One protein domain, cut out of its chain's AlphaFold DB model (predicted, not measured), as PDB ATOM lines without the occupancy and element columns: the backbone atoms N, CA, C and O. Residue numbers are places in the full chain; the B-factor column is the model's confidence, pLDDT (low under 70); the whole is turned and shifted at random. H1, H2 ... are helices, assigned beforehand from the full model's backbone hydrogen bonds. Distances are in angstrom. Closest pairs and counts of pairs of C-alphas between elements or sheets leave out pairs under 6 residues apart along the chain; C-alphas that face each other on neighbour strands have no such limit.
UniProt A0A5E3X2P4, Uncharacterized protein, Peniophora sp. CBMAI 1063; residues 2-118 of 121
ATOM      1  N   SER A   2     154.309 114.486 126.979       71.19
ATOM      2  CA  SER A   2     153.122 113.601 126.958       71.19
ATOM      3  C   SER A   2     153.274 112.316 127.800       71.19
ATOM      4  O   SER A   2     152.384 111.971 128.572       71.19
ATOM      5  N   SER A   3     154.444 111.666 127.763       78.50
ATOM      6  CA  SER A   3     154.742 110.483 128.591       78.50
ATOM      7  C   SER A   3     154.721 110.760 130.100       78.50
ATOM      8  O   SER A   3     154.215 109.942 130.866       78.50
ATOM      9  N   VAL A   4     155.230 111.921 130.526       83.31
ATOM     10  CA  VAL A   4     155.270 112.341 131.936       83.31
ATOM     11  C   VAL A   4     153.858 112.589 132.453       83.31
ATOM     12  O   VAL A   4     153.480 112.038 133.485       83.31
ATOM     13  N   LEU A   5     153.054 113.350 131.706       85.44
ATOM     14  CA  LEU A   5     151.659 113.619 132.057       85.44
ATOM     15  C   LEU A   5     150.809 112.343 132.026       85.44
ATOM     16  O   LEU A   5     149.964 112.146 132.896       85.44
ATOM     17  N   GLY A   6     151.072 111.434 131.081       85.56
ATOM     18  CA  GLY A   6     150.442 110.116 131.040       85.56
ATOM     19  C   GLY A   6     150.757 109.276 132.281       85.56
ATOM     20  O   GLY A   6     149.847 108.709 132.889       85.56
ATOM     21  N   LYS A   7     152.026 109.243 132.711       89.00
ATOM     22  CA  LYS A   7     152.440 108.532 133.930       89.00
ATOM     23  C   LYS A   7     151.823 109.150 135.186       89.00
ATOM     24  O   LYS A   7     151.331 108.409 136.036       89.00
ATOM     25  N   LEU A   8     151.811 110.481 135.277       90.25
ATOM     26  CA  LEU A   8     151.190 111.208 136.381       90.25
ATOM     27  C   LEU A   8     149.689 110.910 136.456       90.25
ATOM     28  O   LEU A   8     149.193 110.540 137.515       90.25
ATOM     29  N   ARG A   9     148.976 110.968 135.326       89.75
ATOM     30  CA  ARG A   9     147.541 110.656 135.250       89.75
ATOM     31  C   ARG A   9     147.229 109.235 135.722       89.75
ATOM     32  O   ARG A   9     146.314 109.055 136.519       89.75
ATOM     33  N   ALA A  10     147.995 108.247 135.259       88.50
ATOM     34  CA  ALA A  10     147.816 106.849 135.658       88.50
ATOM     35  C   ALA A  10     148.069 106.625 137.160       88.50
ATOM     36  O   ALA A  10     147.432 105.782 137.788       88.50
ATOM     37  N   MET A  11     148.986 107.386 137.760       88.75
ATOM     38  CA  MET A  11     149.191 107.347 139.206       88.75
ATOM     39  C   MET A  11     148.033 108.029 139.942       88.75
ATOM     40  O   MET A  11     147.494 107.464 140.891       88.75
ATOM     41  N   MET A  12     147.599 109.200 139.472       89.06
ATOM     42  CA  MET A  12     146.523 109.973 140.093       89.06
ATOM     43  C   MET A  12     145.208 109.190 140.172       89.06
ATOM     44  O   MET A  12     144.535 109.262 141.196       89.06
ATOM     45  N   SER A  13     144.877 108.359 139.176       88.69
ATOM     46  CA  SER A  13     143.683 107.499 139.235       88.69
ATOM     47  C   SER A  13     143.677 106.515 140.411       88.69
ATOM     48  O   SER A  13     142.609 106.111 140.852       88.69
ATOM     49  N   SER A  14     144.851 106.150 140.939       84.25
ATOM     50  CA  SER A  14     144.978 105.287 142.124       84.25
ATOM     51  C   SER A  14     144.994 106.053 143.453       84.25
ATOM     52  O   SER A  14     144.756 105.461 144.500       84.25
ATOM     53  N   VAL A  15     145.256 107.365 143.417       83.06
ATOM     54  CA  VAL A  15     145.413 108.223 144.604       83.06
ATOM     55  C   VAL A  15     144.123 108.976 144.934       83.06
ATOM     56  O   VAL A  15     143.779 109.105 146.103       83.06
ATOM     57  N   ILE A  16     143.387 109.437 143.915       81.31
ATOM     58  CA  ILE A  16     142.145 110.220 144.061       81.31
ATOM     59  C   ILE A  16     141.103 109.572 144.997       81.31
ATOM     60  O   ILE A  16     140.483 110.315 145.756       81.31
ATOM     61  N   PRO A  17     140.897 108.239 145.003       85.00
ATOM     62  CA  PRO A  17     139.905 107.624 145.887       85.00
ATOM     63  C   PRO A  17     140.249 107.686 147.385       85.00
ATOM     64  O   PRO A  17     139.389 107.398 148.212       85.00
ATOM     65  N   ILE A  18     141.493 108.017 147.754       88.50
ATOM     66  CA  ILE A  18     141.949 108.031 149.148       88.50
ATOM     67  C   ILE A  18     141.584 109.385 149.791       88.50
ATOM     68  O   ILE A  18     142.026 110.430 149.299       88.50
ATOM     69  N   PRO A  19     140.832 109.411 150.910       89.75
ATOM     70  CA  PRO A  19     140.462 110.656 151.585       89.75
ATOM     71  C   PRO A  19     141.683 111.506 151.959       89.75
ATOM     72  O   PRO A  19     142.653 111.008 152.524       89.75
ATOM     73  N   GLY A  20     141.651 112.798 151.620       86.88
ATOM     74  CA  GLY A  20     142.742 113.745 151.895       86.88
ATOM     75  C   GLY A  20     143.978 113.604 150.996       86.88
ATOM     76  O   GLY A  20     144.792 114.526 150.941       86.88
ATOM     77  N   ALA A  21     144.109 112.517 150.228       88.31
ATOM     78  CA  ALA A  21     145.281 112.294 149.387       88.31
ATOM     79  C   ALA A  21     145.390 113.308 148.244       88.31
ATOM     80  O   ALA A  21     146.502 113.693 147.899       88.31
ATOM     81  N   TYR A  22     144.260 113.787 147.707       88.31
ATOM     82  CA  TYR A  22     144.245 114.847 146.694       88.31
ATOM     83  C   TYR A  22     144.914 116.133 147.199       88.31
ATOM     84  O   TYR A  22     145.855 116.615 146.578       88.31
ATOM     85  N   ASN A  23     144.498 116.656 148.357       88.75
ATOM     86  CA  ASN A  23     145.129 117.850 148.927       88.75
ATOM     87  C   ASN A  23     146.613 117.596 149.208       88.75
ATOM     88  O   ASN A  23     147.453 118.410 148.838       88.75
ATOM     89  N   ASN A  24     146.949 116.419 149.745       89.62
ATOM     90  CA  ASN A  24     148.339 116.056 149.999       89.62
ATOM     91  C   ASN A  24     149.186 116.035 148.719       89.62
ATOM     92  O   ASN A  24     150.293 116.552 148.725       89.62
ATOM     93  N   VAL A  25     148.723 115.472 147.600       91.38
ATOM     94  CA  VAL A  25     149.519 115.529 146.356       91.38
ATOM     95  C   VAL A  25     149.607 116.934 145.775       91.38
ATOM     96  O   VAL A  25     150.613 117.257 145.150       91.38
ATOM     97  N   MET A  26     148.590 117.771 145.972       88.69
ATOM     98  CA  MET A  26     148.563 119.123 145.415       88.69
ATOM     99  C   MET A  26     149.476 120.090 146.174       88.69
ATOM    100  O   MET A  26     150.158 120.886 145.530       88.69
ATOM    101  N   THR A  27     149.534 120.006 147.507       86.25
ATOM    102  CA  THR A  27     150.178 121.034 148.346       86.25
ATOM    103  C   THR A  27     151.285 120.520 149.262       86.25
ATOM    104  O   THR A  27     152.043 121.330 149.789       86.25
ATOM    105  N   GLN A  28     151.376 119.211 149.523       87.94
ATOM    106  CA  GLN A  28     152.374 118.688 150.456       87.94
ATOM    107  C   GLN A  28     153.727 118.511 149.767       87.94
ATOM    108  O   GLN A  28     153.862 117.763 148.791       87.94
ATOM    109  N   THR A  29     154.758 119.110 150.357       88.31
ATOM    110  CA  THR A  29     156.144 118.858 149.973       88.31
ATOM    111  C   THR A  29     156.492 117.379 150.151       88.31
ATOM    112  O   THR A  29     156.226 116.778 151.191       88.31
ATOM    113  N   ALA A  30     157.093 116.793 149.118       87.75
ATOM    114  CA  ALA A  30     157.500 115.400 149.031       87.75
ATOM    115  C   ALA A  30     156.374 114.424 149.410       87.75
ATOM    116  O   ALA A  30     156.616 113.423 150.083       87.75
ATOM    117  N   SER A  31     155.147 114.718 148.962       91.38
ATOM    118  CA  SER A  31     153.974 113.879 149.208       91.38
ATOM    119  C   SER A  31     154.279 112.392 148.952       91.38
ATOM    120  O   SER A  31     154.740 112.041 147.857       91.38
ATOM    121  N   PRO A  32     154.007 111.487 149.914       91.31
ATOM    122  CA  PRO A  32     154.336 110.067 149.774       91.31
ATOM    123  C   PRO A  32     153.575 109.406 148.616       91.31
ATOM    124  O   PRO A  32     154.070 108.470 147.990       91.31
ATOM    125  N   TYR A  33     152.406 109.944 148.264       92.12
ATOM    126  CA  TYR A  33     151.610 109.495 147.122       92.12
ATOM    127  C   TYR A  33     152.266 109.802 145.764       92.12
ATOM    128  O   TYR A  33     151.882 109.208 144.758       92.12
ATOM    129  N   LEU A  34     153.271 110.687 145.720       92.69
ATOM    130  CA  LEU A  34     154.050 111.021 144.523       92.69
ATOM    131  C   LEU A  34     155.381 110.253 144.432       92.69
ATOM    132  O   LEU A  34     156.092 110.392 143.437       92.69
ATOM    133  N   ALA A  35     155.733 109.411 145.414       92.62
ATOM    134  CA  ALA A  35     157.043 108.751 145.477       92.62
ATOM    135  C   ALA A  35     157.402 107.984 144.190       92.62
ATOM    136  O   ALA A  35     158.496 108.137 143.644       92.62
ATOM    137  N   ARG A  36     156.443 107.226 143.639       92.44
ATOM    138  CA  ARG A  36     156.626 106.488 142.374       92.44
ATOM    139  C   ARG A  36     156.790 107.405 141.163       92.44
ATOM    140  O   ARG A  36     157.458 107.038 140.198       92.44
ATOM    141  N   PHE A  37     156.178 108.586 141.185       94.25
ATOM    142  CA  PHE A  37     156.359 109.578 140.130       94.25
ATOM    143  C   PHE A  37     157.755 110.207 140.193       94.25
ATOM    144  O   PHE A  37     158.407 110.342 139.159       94.25
ATOM    145  N   PHE A  38     158.265 110.499 141.393       94.56
ATOM    146  CA  PHE A  38     159.637 110.986 141.571       94.56
ATOM    147  C   PHE A  38     160.671 109.965 141.104       94.56
ATOM    148  O   PHE A  38     161.635 110.324 140.430       94.56
ATOM    149  N   GLU A  39     160.461 108.691 141.436       95.19
ATOM    150  CA  GLU A  39     161.327 107.605 140.992       95.19
ATOM    151  C   GLU A  39     161.337 107.484 139.465       95.19
ATOM    152  O   GLU A  39     162.405 107.421 138.856       95.19
ATOM    153  N   TYR A  40     160.164 107.539 138.833       95.56
ATOM    154  CA  TYR A  40     160.053 107.545 137.377       95.56
ATOM    155  C   TYR A  40     160.850 108.694 136.738       95.56
ATOM    156  O   TYR A  40     161.618 108.465 135.803       95.56
ATOM    157  N   LEU A  41     160.725 109.917 137.262       94.75
ATOM    158  CA  LEU A  41     161.472 111.071 136.754       94.75
ATOM    159  C   LEU A  41     162.988 110.909 136.944       94.75
ATOM    160  O   LEU A  41     163.751 111.221 136.031       94.75
ATOM    161  N   ASN A  42     163.428 110.353 138.077       95.00
ATOM    162  CA  ASN A  42     164.836 110.025 138.313       95.00
ATOM    163  C   ASN A  42     165.369 108.988 137.316       95.00
ATOM    164  O   ASN A  42     166.466 109.155 136.785       95.00
ATOM    165  N   GLN A  43     164.600 107.935 137.031       96.38
ATOM    166  CA  GLN A  43     164.983 106.915 136.052       96.38
ATOM    167  C   GLN A  43     165.110 107.516 134.646       96.38
ATOM    168  O   GLN A  43     166.084 107.244 133.943       96.38
ATOM    169  N   CYS A  44     164.166 108.375 134.249       94.38
ATOM    170  CA  CYS A  44     164.247 109.114 132.992       94.38
ATOM    171  C   CYS A  44     165.497 110.004 132.937       94.38
ATOM    172  O   CYS A  44     166.246 109.928 131.965       94.38
ATOM    173  N   ALA A  45     165.764 110.783 133.989       93.69
ATOM    174  CA  ALA A  45     166.953 111.628 134.071       93.69
ATOM    175  C   ALA A  45     168.250 110.817 133.945       93.69
ATOM    176  O   ALA A  45     169.108 111.134 133.119       93.69
ATOM    177  N   GLY A  46     168.369 109.741 134.727       94.88
ATOM    178  CA  GLY A  46     169.533 108.862 134.722       94.88
ATOM    179  C   GLY A  46     169.781 108.229 133.354       94.88
ATOM    180  O   GLY A  46     170.921 108.203 132.894       94.88
ATOM    181  N   LYS A  47     168.722 107.785 132.665       96.94
ATOM    182  CA  LYS A  47     168.826 107.208 131.319       96.94
ATOM    183  C   LYS A  47     169.369 108.213 130.303       96.94
ATOM    184  O   LYS A  47     170.289 107.879 129.562       96.94
ATOM    185  N   GLU A  48     168.829 109.428 130.272       94.88
ATOM    186  CA  GLU A  48     169.289 110.462 129.337       94.88
ATOM    187  C   GLU A  48     170.750 110.850 129.612       94.88
ATOM    188  O   GLU A  48     171.578 110.858 128.703       94.88
ATOM    189  N   ILE A  49     171.107 111.074 130.880       92.94
ATOM    190  CA  ILE A  49     172.484 111.387 131.288       92.94
ATOM    191  C   ILE A  49     173.444 110.263 130.876       92.94
ATOM    192  O   ILE A  49     174.514 110.542 130.330       92.94
ATOM    193  N   ALA A  50     173.058 109.001 131.088       96.75
ATOM    194  CA  ALA A  50     173.860 107.851 130.690       96.75
ATOM    195  C   ALA A  50     174.086 107.814 129.172       96.75
ATOM    196  O   ALA A  50     175.220 107.621 128.741       96.75
ATOM    197  N   ILE A  51     173.058 108.071 128.357       96.12
ATOM    198  CA  ILE A  51     173.205 108.140 126.895       96.12
ATOM    199  C   ILE A  51     174.179 109.259 126.497       96.12
ATOM    200  O   ILE A  51     175.075 109.026 125.688       96.12
ATOM    201  N   GLY A  52     174.073 110.446 127.103       94.19
ATOM    202  CA  GLY A  52     175.015 111.548 126.860       94.19
ATOM    203  C   GLY A  52     176.470 111.186 127.195       94.19
ATOM    204  O   GLY A  52     177.388 111.537 126.449       94.19
ATOM    205  N   ILE A  53     176.696 110.440 128.281       95.81
ATOM    206  CA  ILE A  53     178.025 109.926 128.658       95.81
ATOM    207  C   ILE A  53     178.526 108.896 127.639       95.81
ATOM    208  O   ILE A  53     179.687 108.949 127.234       95.81
ATOM    209  N   LEU A  54     177.663 107.975 127.201       97.19
ATOM    210  CA  LEU A  54     178.016 106.957 126.208       97.19
ATOM    211  C   LEU A  54     178.424 107.594 124.876       97.19
ATOM    212  O   LEU A  54     179.441 107.203 124.314       97.19
ATOM    213  N   LEU A  55     177.696 108.611 124.413       95.19
ATOM    214  CA  LEU A  55     178.023 109.341 123.185       95.19
ATOM    215  C   LEU A  55     179.393 110.033 123.260       95.19
ATOM    216  O   LEU A  55     180.156 109.989 122.300       95.19
ATOM    217  N   GLN A  56     179.747 110.625 124.403       96.44
ATOM    218  CA  GLN A  56     181.094 111.180 124.593       96.44
ATOM    219  C   GLN A  56     182.159 110.082 124.583       96.44
ATOM    220  O   GLN A  56     183.180 110.212 123.915       96.44
ATOM    221  N   LYS A  57     181.915 108.983 125.305       96.00
ATOM    222  CA  LYS A  57     182.902 107.918 125.499       96.00
ATOM    223  C   LYS A  57     183.158 107.092 124.237       96.00
ATOM    224  O   LYS A  57     184.300 106.734 123.977       96.00
ATOM    225  N   PHE A  58     182.109 106.756 123.488       95.06
ATOM    226  CA  PHE A  58     182.188 105.814 122.368       95.06
ATOM    227  C   PHE A  58     182.257 106.495 121.002       95.06
ATOM    228  O   PHE A  58     182.850 105.932 120.088       95.06
ATOM    229  N   ASN A  59     181.695 107.698 120.856       94.06
ATOM    230  CA  ASN A  59     181.742 108.443 119.596       94.06
ATOM    231  C   ASN A  59     182.748 109.603 119.623       94.06
ATOM    232  O   ASN A  59     182.959 110.234 118.593       94.06
ATOM    233  N   GLY A  60     183.350 109.907 120.780       93.75
ATOM    234  CA  GLY A  60     184.300 111.015 120.923       93.75
ATOM    235  C   GLY A  60     183.662 112.398 120.775       93.75
ATOM    236  O   GLY A  60     184.371 113.384 120.583       93.75
ATOM    237  N   PHE A  61     182.329 112.495 120.832       95.69
ATOM    238  CA  PHE A  61     181.645 113.780 120.730       95.69
ATOM    239  C   PHE A  61     181.956 114.654 121.943       95.69
ATOM    240  O   PHE A  61     181.964 114.175 123.073       95.69
ATOM    241  N   ALA A  62     182.158 115.951 121.715       93.38
ATOM    242  CA  ALA A  62     182.286 116.922 122.792       93.38
ATOM    243  C   ALA A  62     180.957 117.092 123.554       93.38
ATOM    244  O   ALA A  62     179.876 116.780 123.051       93.38
ATOM    245  N   ARG A  63     181.023 117.601 124.787       85.62
ATOM    246  CA  ARG A  63     179.849 117.774 125.659       85.62
ATOM    247  C   ARG A  63     178.784 118.706 125.074       85.62
ATOM    248  O   ARG A  63     177.590 118.518 125.305       85.62
ATOM    249  N   ASP A  64     179.224 119.733 124.366       89.50
ATOM    250  CA  ASP A  64     178.402 120.743 123.706       89.50
ATOM    251  C   ASP A  64     177.865 120.288 122.343       89.50
ATOM    252  O   ASP A  64     176.933 120.905 121.823       89.50
ATOM    253  N   HIS A  65     178.372 119.174 121.803       91.56
ATOM    254  CA  HIS A  65     177.856 118.570 120.584       91.56
ATOM    255  C   HIS A  65     176.344 118.344 120.700       91.56
ATOM    256  O   HIS A  65     175.862 117.815 121.705       91.56
ATOM    257  N   ILE A  66     175.589 118.701 119.656       90.88
ATOM    258  CA  ILE A  66     174.117 118.761 119.686       90.88
ATOM    259  C   ILE A  66     173.472 117.473 120.218       90.88
ATOM    260  O   ILE A  66     172.561 117.530 121.042       90.88
ATOM    261  N   LEU A  67     173.988 116.309 119.810       89.62
ATOM    262  CA  LEU A  67     173.480 115.005 120.245       89.62
ATOM    263  C   LEU A  67     173.717 114.760 121.740       89.62
ATOM    264  O   LEU A  67     172.826 114.272 122.423       89.62
ATOM    265  N   VAL A  68     174.880 115.145 122.265       88.62
ATOM    266  CA  VAL A  68     175.230 114.983 123.683       88.62
ATOM    267  C   VAL A  68     174.469 115.997 124.537       88.62
ATOM    268  O   VAL A  68     173.803 115.635 125.510       88.62
ATOM    269  N   SER A  69     174.519 117.267 124.134       88.25
ATOM    270  CA  SER A  69     173.880 118.382 124.831       88.25
ATOM    271  C   SER A  69     172.374 118.175 124.962       88.25
ATOM    272  O   SER A  69     171.813 118.411 126.032       88.25
ATOM    273  N   ARG A  70     171.714 117.644 123.922       90.19
ATOM    274  CA  ARG A  70     170.291 117.282 123.967       90.19
ATOM    275  C   ARG A  70     169.978 116.334 125.123       90.19
ATOM    276  O   ARG A  70     169.063 116.614 125.892       90.19
ATOM    277  N   HIS A  71     170.730 115.248 125.267       90.50
ATOM    278  CA  HIS A  71     170.497 114.266 126.326       90.50
ATOM    279  C   HIS A  71     170.738 114.853 127.722       90.50
ATOM    280  O   HIS A  71     169.933 114.645 128.628       90.50
ATOM    281  N   TYR A  72     171.770 115.681 127.901       87.12
ATOM    282  CA  TYR A  72     171.966 116.380 129.174       87.12
ATOM    283  C   TYR A  72     170.844 117.362 129.504       87.12
ATOM    284  O   TYR A  72     170.392 117.410 130.648       87.12
ATOM    285  N   ARG A  73     170.355 118.110 128.510       86.44
ATOM    286  CA  ARG A  73     169.221 119.027 128.683       86.44
ATOM    287  C   ARG A  73     167.938 118.276 129.033       86.44
ATOM    288  O   ARG A  73     167.225 118.696 129.939       86.44
ATOM    289  N   LEU A  74     167.666 117.151 128.371       87.00
ATOM    290  CA  LEU A  74     166.520 116.296 128.697       87.00
ATOM    291  C   LEU A  74     166.632 115.728 130.115       87.00
ATOM    292  O   LEU A  74     165.668 115.794 130.877       87.00
ATOM    293  N   GLY A  75     167.814 115.236 130.495       88.00
ATOM    294  CA  GLY A  75     168.084 114.747 131.844       88.00
ATOM    295  C   GLY A  75     167.839 115.812 132.916       88.00
ATOM    296  O   GLY A  75     167.131 115.556 133.890       88.00
ATOM    297  N   ALA A  76     168.351 117.025 132.700       86.88
ATOM    298  CA  ALA A  76     168.111 118.166 133.581       86.88
ATOM    299  C   ALA A  76     166.620 118.533 133.665       86.88
ATOM    300  O   ALA A  76     166.111 118.762 134.760       86.88
ATOM    301  N   GLY A  77     165.898 118.504 132.540       85.94
ATOM    302  CA  GLY A  77     164.456 118.755 132.509       85.94
ATOM    303  C   GLY A  77     163.658 117.770 133.369       85.94
ATOM    304  O   GLY A  77     162.769 118.180 134.111       85.94
ATOM    305  N   TYR A  78     163.998 116.478 133.350       89.75
ATOM    306  CA  TYR A  78     163.351 115.496 134.230       89.75
ATOM    307  C   TYR A  78     163.624 115.757 135.720       89.75
ATOM    308  O   TYR A  78     162.718 115.606 136.541       89.75
ATOM    309  N   LEU A  79     164.840 116.185 136.076       87.88
ATOM    310  CA  LEU A  79     165.176 116.559 137.455       87.88
ATOM    311  C   LEU A  79     164.424 117.814 137.905       87.88
ATOM    312  O   LEU A  79     163.894 117.841 139.013       87.88
ATOM    313  N   GLN A  80     164.314 118.820 137.037       86.69
ATOM    314  CA  GLN A  80     163.543 120.031 137.308       86.69
ATOM    315  C   GLN A  80     162.065 119.707 137.553       86.69
ATOM    316  O   GLN A  80     161.492 120.144 138.550       86.69
ATOM    317  N   LEU A  81     161.472 118.855 136.713       88.12
ATOM    318  CA  LEU A  81     160.104 118.371 136.909       88.12
ATOM    319  C   LEU A  81     159.927 117.637 138.235       88.12
ATOM    320  O   LEU A  81     158.899 117.789 138.893       88.12
ATOM    321  N   ARG A  82     160.932 116.857 138.646       91.25
ATOM    322  CA  ARG A  82     160.913 116.178 139.940       91.25
ATOM    323  C   ARG A  82     160.924 117.188 141.080       91.25
ATOM    324  O   ARG A  82     160.134 117.028 142.000       91.25
ATOM    325  N   PHE A  83     161.786 118.202 141.032       87.88
ATOM    326  CA  PHE A  83     161.853 119.220 142.084       87.88
ATOM    327  C   PHE A  83     160.553 120.013 142.209       87.88
ATOM    328  O   PHE A  83     160.086 120.222 143.323       87.88
ATOM    329  N   LEU A  84     159.925 120.365 141.086       87.88
ATOM    330  CA  LEU A  84     158.610 121.006 141.084       87.88
ATOM    331  C   LEU A  84     157.541 120.101 141.700       87.88
ATOM    332  O   LEU A  84     156.825 120.510 142.606       87.88
ATOM    333  N   ALA A  85     157.473 118.838 141.274       89.75
ATOM    334  CA  ALA A  85     156.513 117.886 141.827       89.75
ATOM    335  C   ALA A  85     156.771 117.582 143.315       89.75
ATOM    336  O   ALA A  85     155.834 117.293 144.053       89.75
ATOM    337  N   MET A  86     158.024 117.670 143.775       90.12
ATOM    338  CA  MET A  86     158.376 117.565 145.191       90.12
ATOM    339  C   MET A  86     157.876 118.744 146.021       90.12
ATOM    340  O   MET A  86     157.797 118.596 147.229       90.12
ATOM    341  N   GLN A  87     157.533 119.887 145.439       86.00
ATOM    342  CA  GLN A  87     156.910 120.989 146.184       86.00
ATOM    343  C   GLN A  87     155.388 120.821 146.292       86.00
ATOM    344  O   GLN A  87     154.759 121.436 147.147       86.00
ATOM    345  N   GLY A  88     154.815 119.945 145.466       87.25
ATOM    346  CA  GLY A  88     153.383 119.729 145.317       87.25
ATOM    347  C   GLY A  88     152.976 119.850 143.851       87.25
ATOM    348  O   GLY A  88     153.621 120.533 143.050       87.25
ATOM    349  N   LEU A  89     151.894 119.172 143.467       89.88
ATOM    350  CA  LEU A  89     151.417 119.225 142.088       89.88
ATOM    351  C   LEU A  89     150.904 120.612 141.681       89.88
ATOM    352  O   LEU A  89     150.907 120.898 140.489       89.88
ATOM    353  N   ASN A  90     150.536 121.489 142.620       84.88
ATOM    354  CA  ASN A  90     150.208 122.880 142.297       84.88
ATOM    355  C   ASN A  90     151.398 123.597 141.654       84.88
ATOM    356  O   ASN A  90     151.255 124.131 140.558       84.88
ATOM    357  N   SER A  91     152.580 123.528 142.274       81.94
ATOM    358  CA  SER A  91     153.804 124.119 141.720       81.94
ATOM    359  C   SER A  91     154.174 123.487 140.379       81.94
ATOM    360  O   SER A  91     154.532 124.172 139.424       81.94
ATOM    361  N   PHE A  92     154.025 122.165 140.271       86.12
ATOM    362  CA  PHE A  92     154.251 121.439 139.022       86.12
ATOM    363  C   PHE A  92     153.315 121.887 137.889       86.12
ATOM    364  O   PHE A  92     153.776 122.110 136.770       86.12
ATOM    365  N   TYR A  93     152.014 122.019 138.157       84.00
ATOM    366  CA  TYR A  93     151.038 122.433 137.151       84.00
ATOM    367  C   TYR A  93     151.153 123.913 136.803       84.00
ATOM    368  O   TYR A  93     151.091 124.225 135.622       84.00
ATOM    369  N   ALA A  94     151.387 124.802 137.769       78.12
ATOM    370  CA  ALA A  94     151.603 126.218 137.478       78.12
ATOM    371  C   ALA A  94     152.855 126.428 136.602       78.12
ATOM    372  O   ALA A  94     152.785 127.098 135.572       78.12
ATOM    373  N   ALA A  95     153.960 125.727 136.887       76.19
ATOM    374  CA  ALA A  95     155.158 125.767 136.046       76.19
ATOM    375  C   ALA A  95     154.938 125.223 134.618       76.19
ATOM    376  O   ALA A  95     155.614 125.649 133.677       76.19
ATOM    377  N   LEU A  96     154.000 124.282 134.453       75.31
ATOM    378  CA  LEU A  96     153.550 123.761 133.160       75.31
ATOM    379  C   LEU A  96     152.673 124.763 132.401       75.31
ATOM    380  O   LEU A  96     152.838 124.912 131.192       75.31
ATOM    381  N   THR A  97     151.713 125.393 133.082       71.56
ATOM    382  CA  THR A  97     150.696 126.255 132.462       71.56
ATOM    383  C   THR A  97     151.226 127.633 132.112       71.56
ATOM    384  O   THR A  97     150.822 128.205 131.106       71.56
ATOM    385  N   GLU A  98     152.143 128.161 132.913       59.59
ATOM    386  CA  GLU A  98     152.685 129.507 132.735       59.59
ATOM    387  C   GLU A  98     153.964 129.515 131.882       59.59
ATOM    388  O   GLU A  98     154.636 130.533 131.760       59.59
ATOM    389  N   ASN A  99     154.324 128.375 131.276       55.62
ATOM    390  CA  ASN A  99     155.588 128.161 130.559       55.62
ATOM    391  C   ASN A  99     156.851 128.467 131.395       55.62
ATOM    392  O   ASN A  99     157.949 128.499 130.839       55.62
ATOM    393  N   TYR A 100     156.735 128.658 132.716       52.97
ATOM    394  CA  TYR A 100     157.847 129.123 133.552       52.97
ATOM    395  C   TYR A 100     158.999 128.137 133.669       52.97
ATOM    396  O   TYR A 100     160.107 128.528 134.034       52.97
ATOM    397  N   ALA A 101     158.787 126.858 133.376       50.00
ATOM    398  CA  ALA A 101     159.839 125.892 133.637       50.00
ATOM    399  C   ALA A 101     159.703 124.601 132.849       50.00
ATOM    400  O   ALA A 101     160.039 123.543 133.365       50.00
ATOM    401  N   ILE A 102     159.280 124.655 131.587       51.34
ATOM    402  CA  ILE A 102     159.522 123.527 130.695       51.34
ATOM    403  C   ILE A 102     159.796 124.037 129.291       51.34
ATOM    404  O   ILE A 102     158.866 124.386 128.579       51.34
ATOM    405  N   LEU A 103     161.072 124.039 128.900       44.91
ATOM    406  CA  LEU A 103     161.593 123.480 127.644       44.91
ATOM    407  C   LEU A 103     163.010 124.022 127.377       44.91
ATOM    408  O   LEU A 103     163.266 125.221 127.376       44.91
ATOM    409  N   GLU A 104     163.922 123.089 127.111       38.75
ATOM    410  CA  GLU A 104     164.998 123.248 126.126       38.75
ATOM    411  C   GLU A 104     165.810 124.558 126.151       38.75
ATOM    412  O   GLU A 104     165.841 125.308 125.185       38.75
ATOM    413  N   GLY A 105     166.577 124.803 127.215       43.41
ATOM    414  CA  GLY A 105     167.686 125.764 127.148       43.41
ATOM    415  C   GLY A 105     167.306 127.243 127.003       43.41
ATOM    416  O   GLY A 105     168.184 128.035 126.667       43.41
ATOM    417  N   ASN A 106     166.065 127.638 127.294       39.72
ATOM    418  CA  ASN A 106     165.717 129.047 127.456       39.72
ATOM    419  C   ASN A 106     165.902 129.509 128.905       39.72
ATOM    420  O   ASN A 106     165.726 128.759 129.863       39.72
ATOM    421  N   ARG A 107     166.342 130.761 129.016       42.19
ATOM    422  CA  ARG A 107     166.791 131.464 130.219       42.19
ATOM    423  C   ARG A 107     165.822 131.263 131.390       42.19
ATOM    424  O   ARG A 107     164.672 131.677 131.316       42.19
ATOM    425  N   PHE A 108     166.322 130.679 132.476       48.53
ATOM    426  CA  PHE A 108     165.684 130.764 133.786       48.53
ATOM    427  C   PHE A 108     165.493 132.247 134.127       48.53
ATOM    428  O   PHE A 108     166.463 133.009 134.082       48.53
ATOM    429  N   VAL A 109     164.255 132.661 134.400       50.62
ATOM    430  CA  VAL A 109     163.936 134.020 134.852       50.62
ATOM    431  C   VAL A 109     163.683 133.944 136.362       50.62
ATOM    432  O   VAL A 109     162.551 133.703 136.776       50.62
ATOM    433  N   PRO A 110     164.729 134.091 137.196       51.16
ATOM    434  CA  PRO A 110     164.622 133.918 138.647       51.16
ATOM    435  C   PRO A 110     163.623 134.886 139.292       51.16
ATOM    436  O   PRO A 110     162.968 134.528 140.262       51.16
ATOM    437  N   GLY A 111     163.471 136.088 138.721       53.88
ATOM    438  CA  GLY A 111     162.748 137.198 139.346       53.88
ATOM    439  C   GLY A 111     161.263 136.963 139.628       53.88
ATOM    440  O   GLY A 111     160.717 137.680 140.454       53.88
ATOM    441  N   THR A 112     160.620 135.991 138.973       54.56
ATOM    442  CA  THR A 112     159.226 135.610 139.271       54.56
ATOM    443  C   THR A 112     159.113 134.185 139.804       54.56
ATOM    444  O   THR A 112     158.255 133.908 140.628       54.56
ATOM    445  N   PHE A 113     160.033 133.284 139.441       55.03
ATOM    446  CA  PHE A 113     159.970 131.879 139.849       55.03
ATOM    447  C   PHE A 113     160.040 131.678 141.373       55.03
ATOM    448  O   PHE A 113     159.244 130.935 141.942       55.03
ATOM    449  N   TYR A 114     160.969 132.336 142.067       55.78
ATOM    450  CA  TYR A 114     161.098 132.150 143.517       55.78
ATOM    451  C   TYR A 114     159.893 132.717 144.281       55.78
ATOM    452  O   TYR A 114     159.415 132.099 145.232       55.78
ATOM    453  N   THR A 115     159.339 133.839 143.817       60.78
ATOM    454  CA  THR A 115     158.150 134.471 144.404       60.78
ATOM    455  C   THR A 115     156.851 133.731 144.087       60.78
ATOM    456  O   THR A 115     156.056 133.517 144.997       60.78
ATOM    457  N   ASP A 116     156.642 133.294 142.844       57.81
ATOM    458  CA  ASP A 116     155.392 132.658 142.396       57.81
ATOM    459  C   ASP A 116     155.206 131.269 143.027       57.81
ATOM    460  O   ASP A 116     154.085 130.830 143.292       57.81
ATOM    461  N   PHE A 117     156.320 130.592 143.321       52.72
ATOM    462  CA  PHE A 117     156.337 129.247 143.899       52.72
ATOM    463  C   PHE A 117     156.773 129.211 145.369       52.72
ATOM    464  O   PHE A 117     156.853 128.129 145.954       52.72
ATOM    465  N   ASN A 118     157.021 130.377 145.975       54.72
ATOM    466  CA  ASN A 118     157.450 130.535 147.366       54.72
ATOM    467  C   ASN A 118     158.684 129.676 147.722       54.72
ATOM    468  O   ASN A 118     158.730 128.997 148.751       54.72
TER     469      ASN A 118
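This is residues 2 to 118 of the 121 residues of an uncharacterized protein of Peniophora sp. CBMAI 1063 (UniProt A0A5E3X2P4). A long helical hairpin, H3 and H4 side by side, makes the length; H1, H2 and H5 gather at one end, and H6 touches no helix. The printed part has 117 residues, with six named helices, H1 to H6 in order, and no named strand: all helix. It spans 53 by 33 by 20 A, only just compact, close to loose, with a radius of gyration of the C-alphas of 16.0 A.

H1, residues 2 to 15, touches residues 33 to 41 of H3, residues 32 to 59; closest C-alphas Leu 8 and Phe 37, 6.6 A. H2, residues 21 to 27, touches H5, residues 89 to 97; closest C-alphas Met 26 and Leu 89, 4.4 A. H3 and H4, residues 66 to 87, form a hairpin at a shallow tilt of 14 degrees; closest C-alphas Ala 45 and Gly 75, 4.0 A. Every O i to N i+4 pair is within hydrogen-bond range in H2 and H5, and 22 of 24 in H3.

H3, 40.8 A long, begins at C-alpha 32 (154.336, 110.067, 149.774). H6, residues 110 to 116, ends at C-alpha 116 (155.392, 132.658, 142.396).

The printed part has no cut; H5 to H6 is a long link. Residues 98 to 118 are under pLDDT 70.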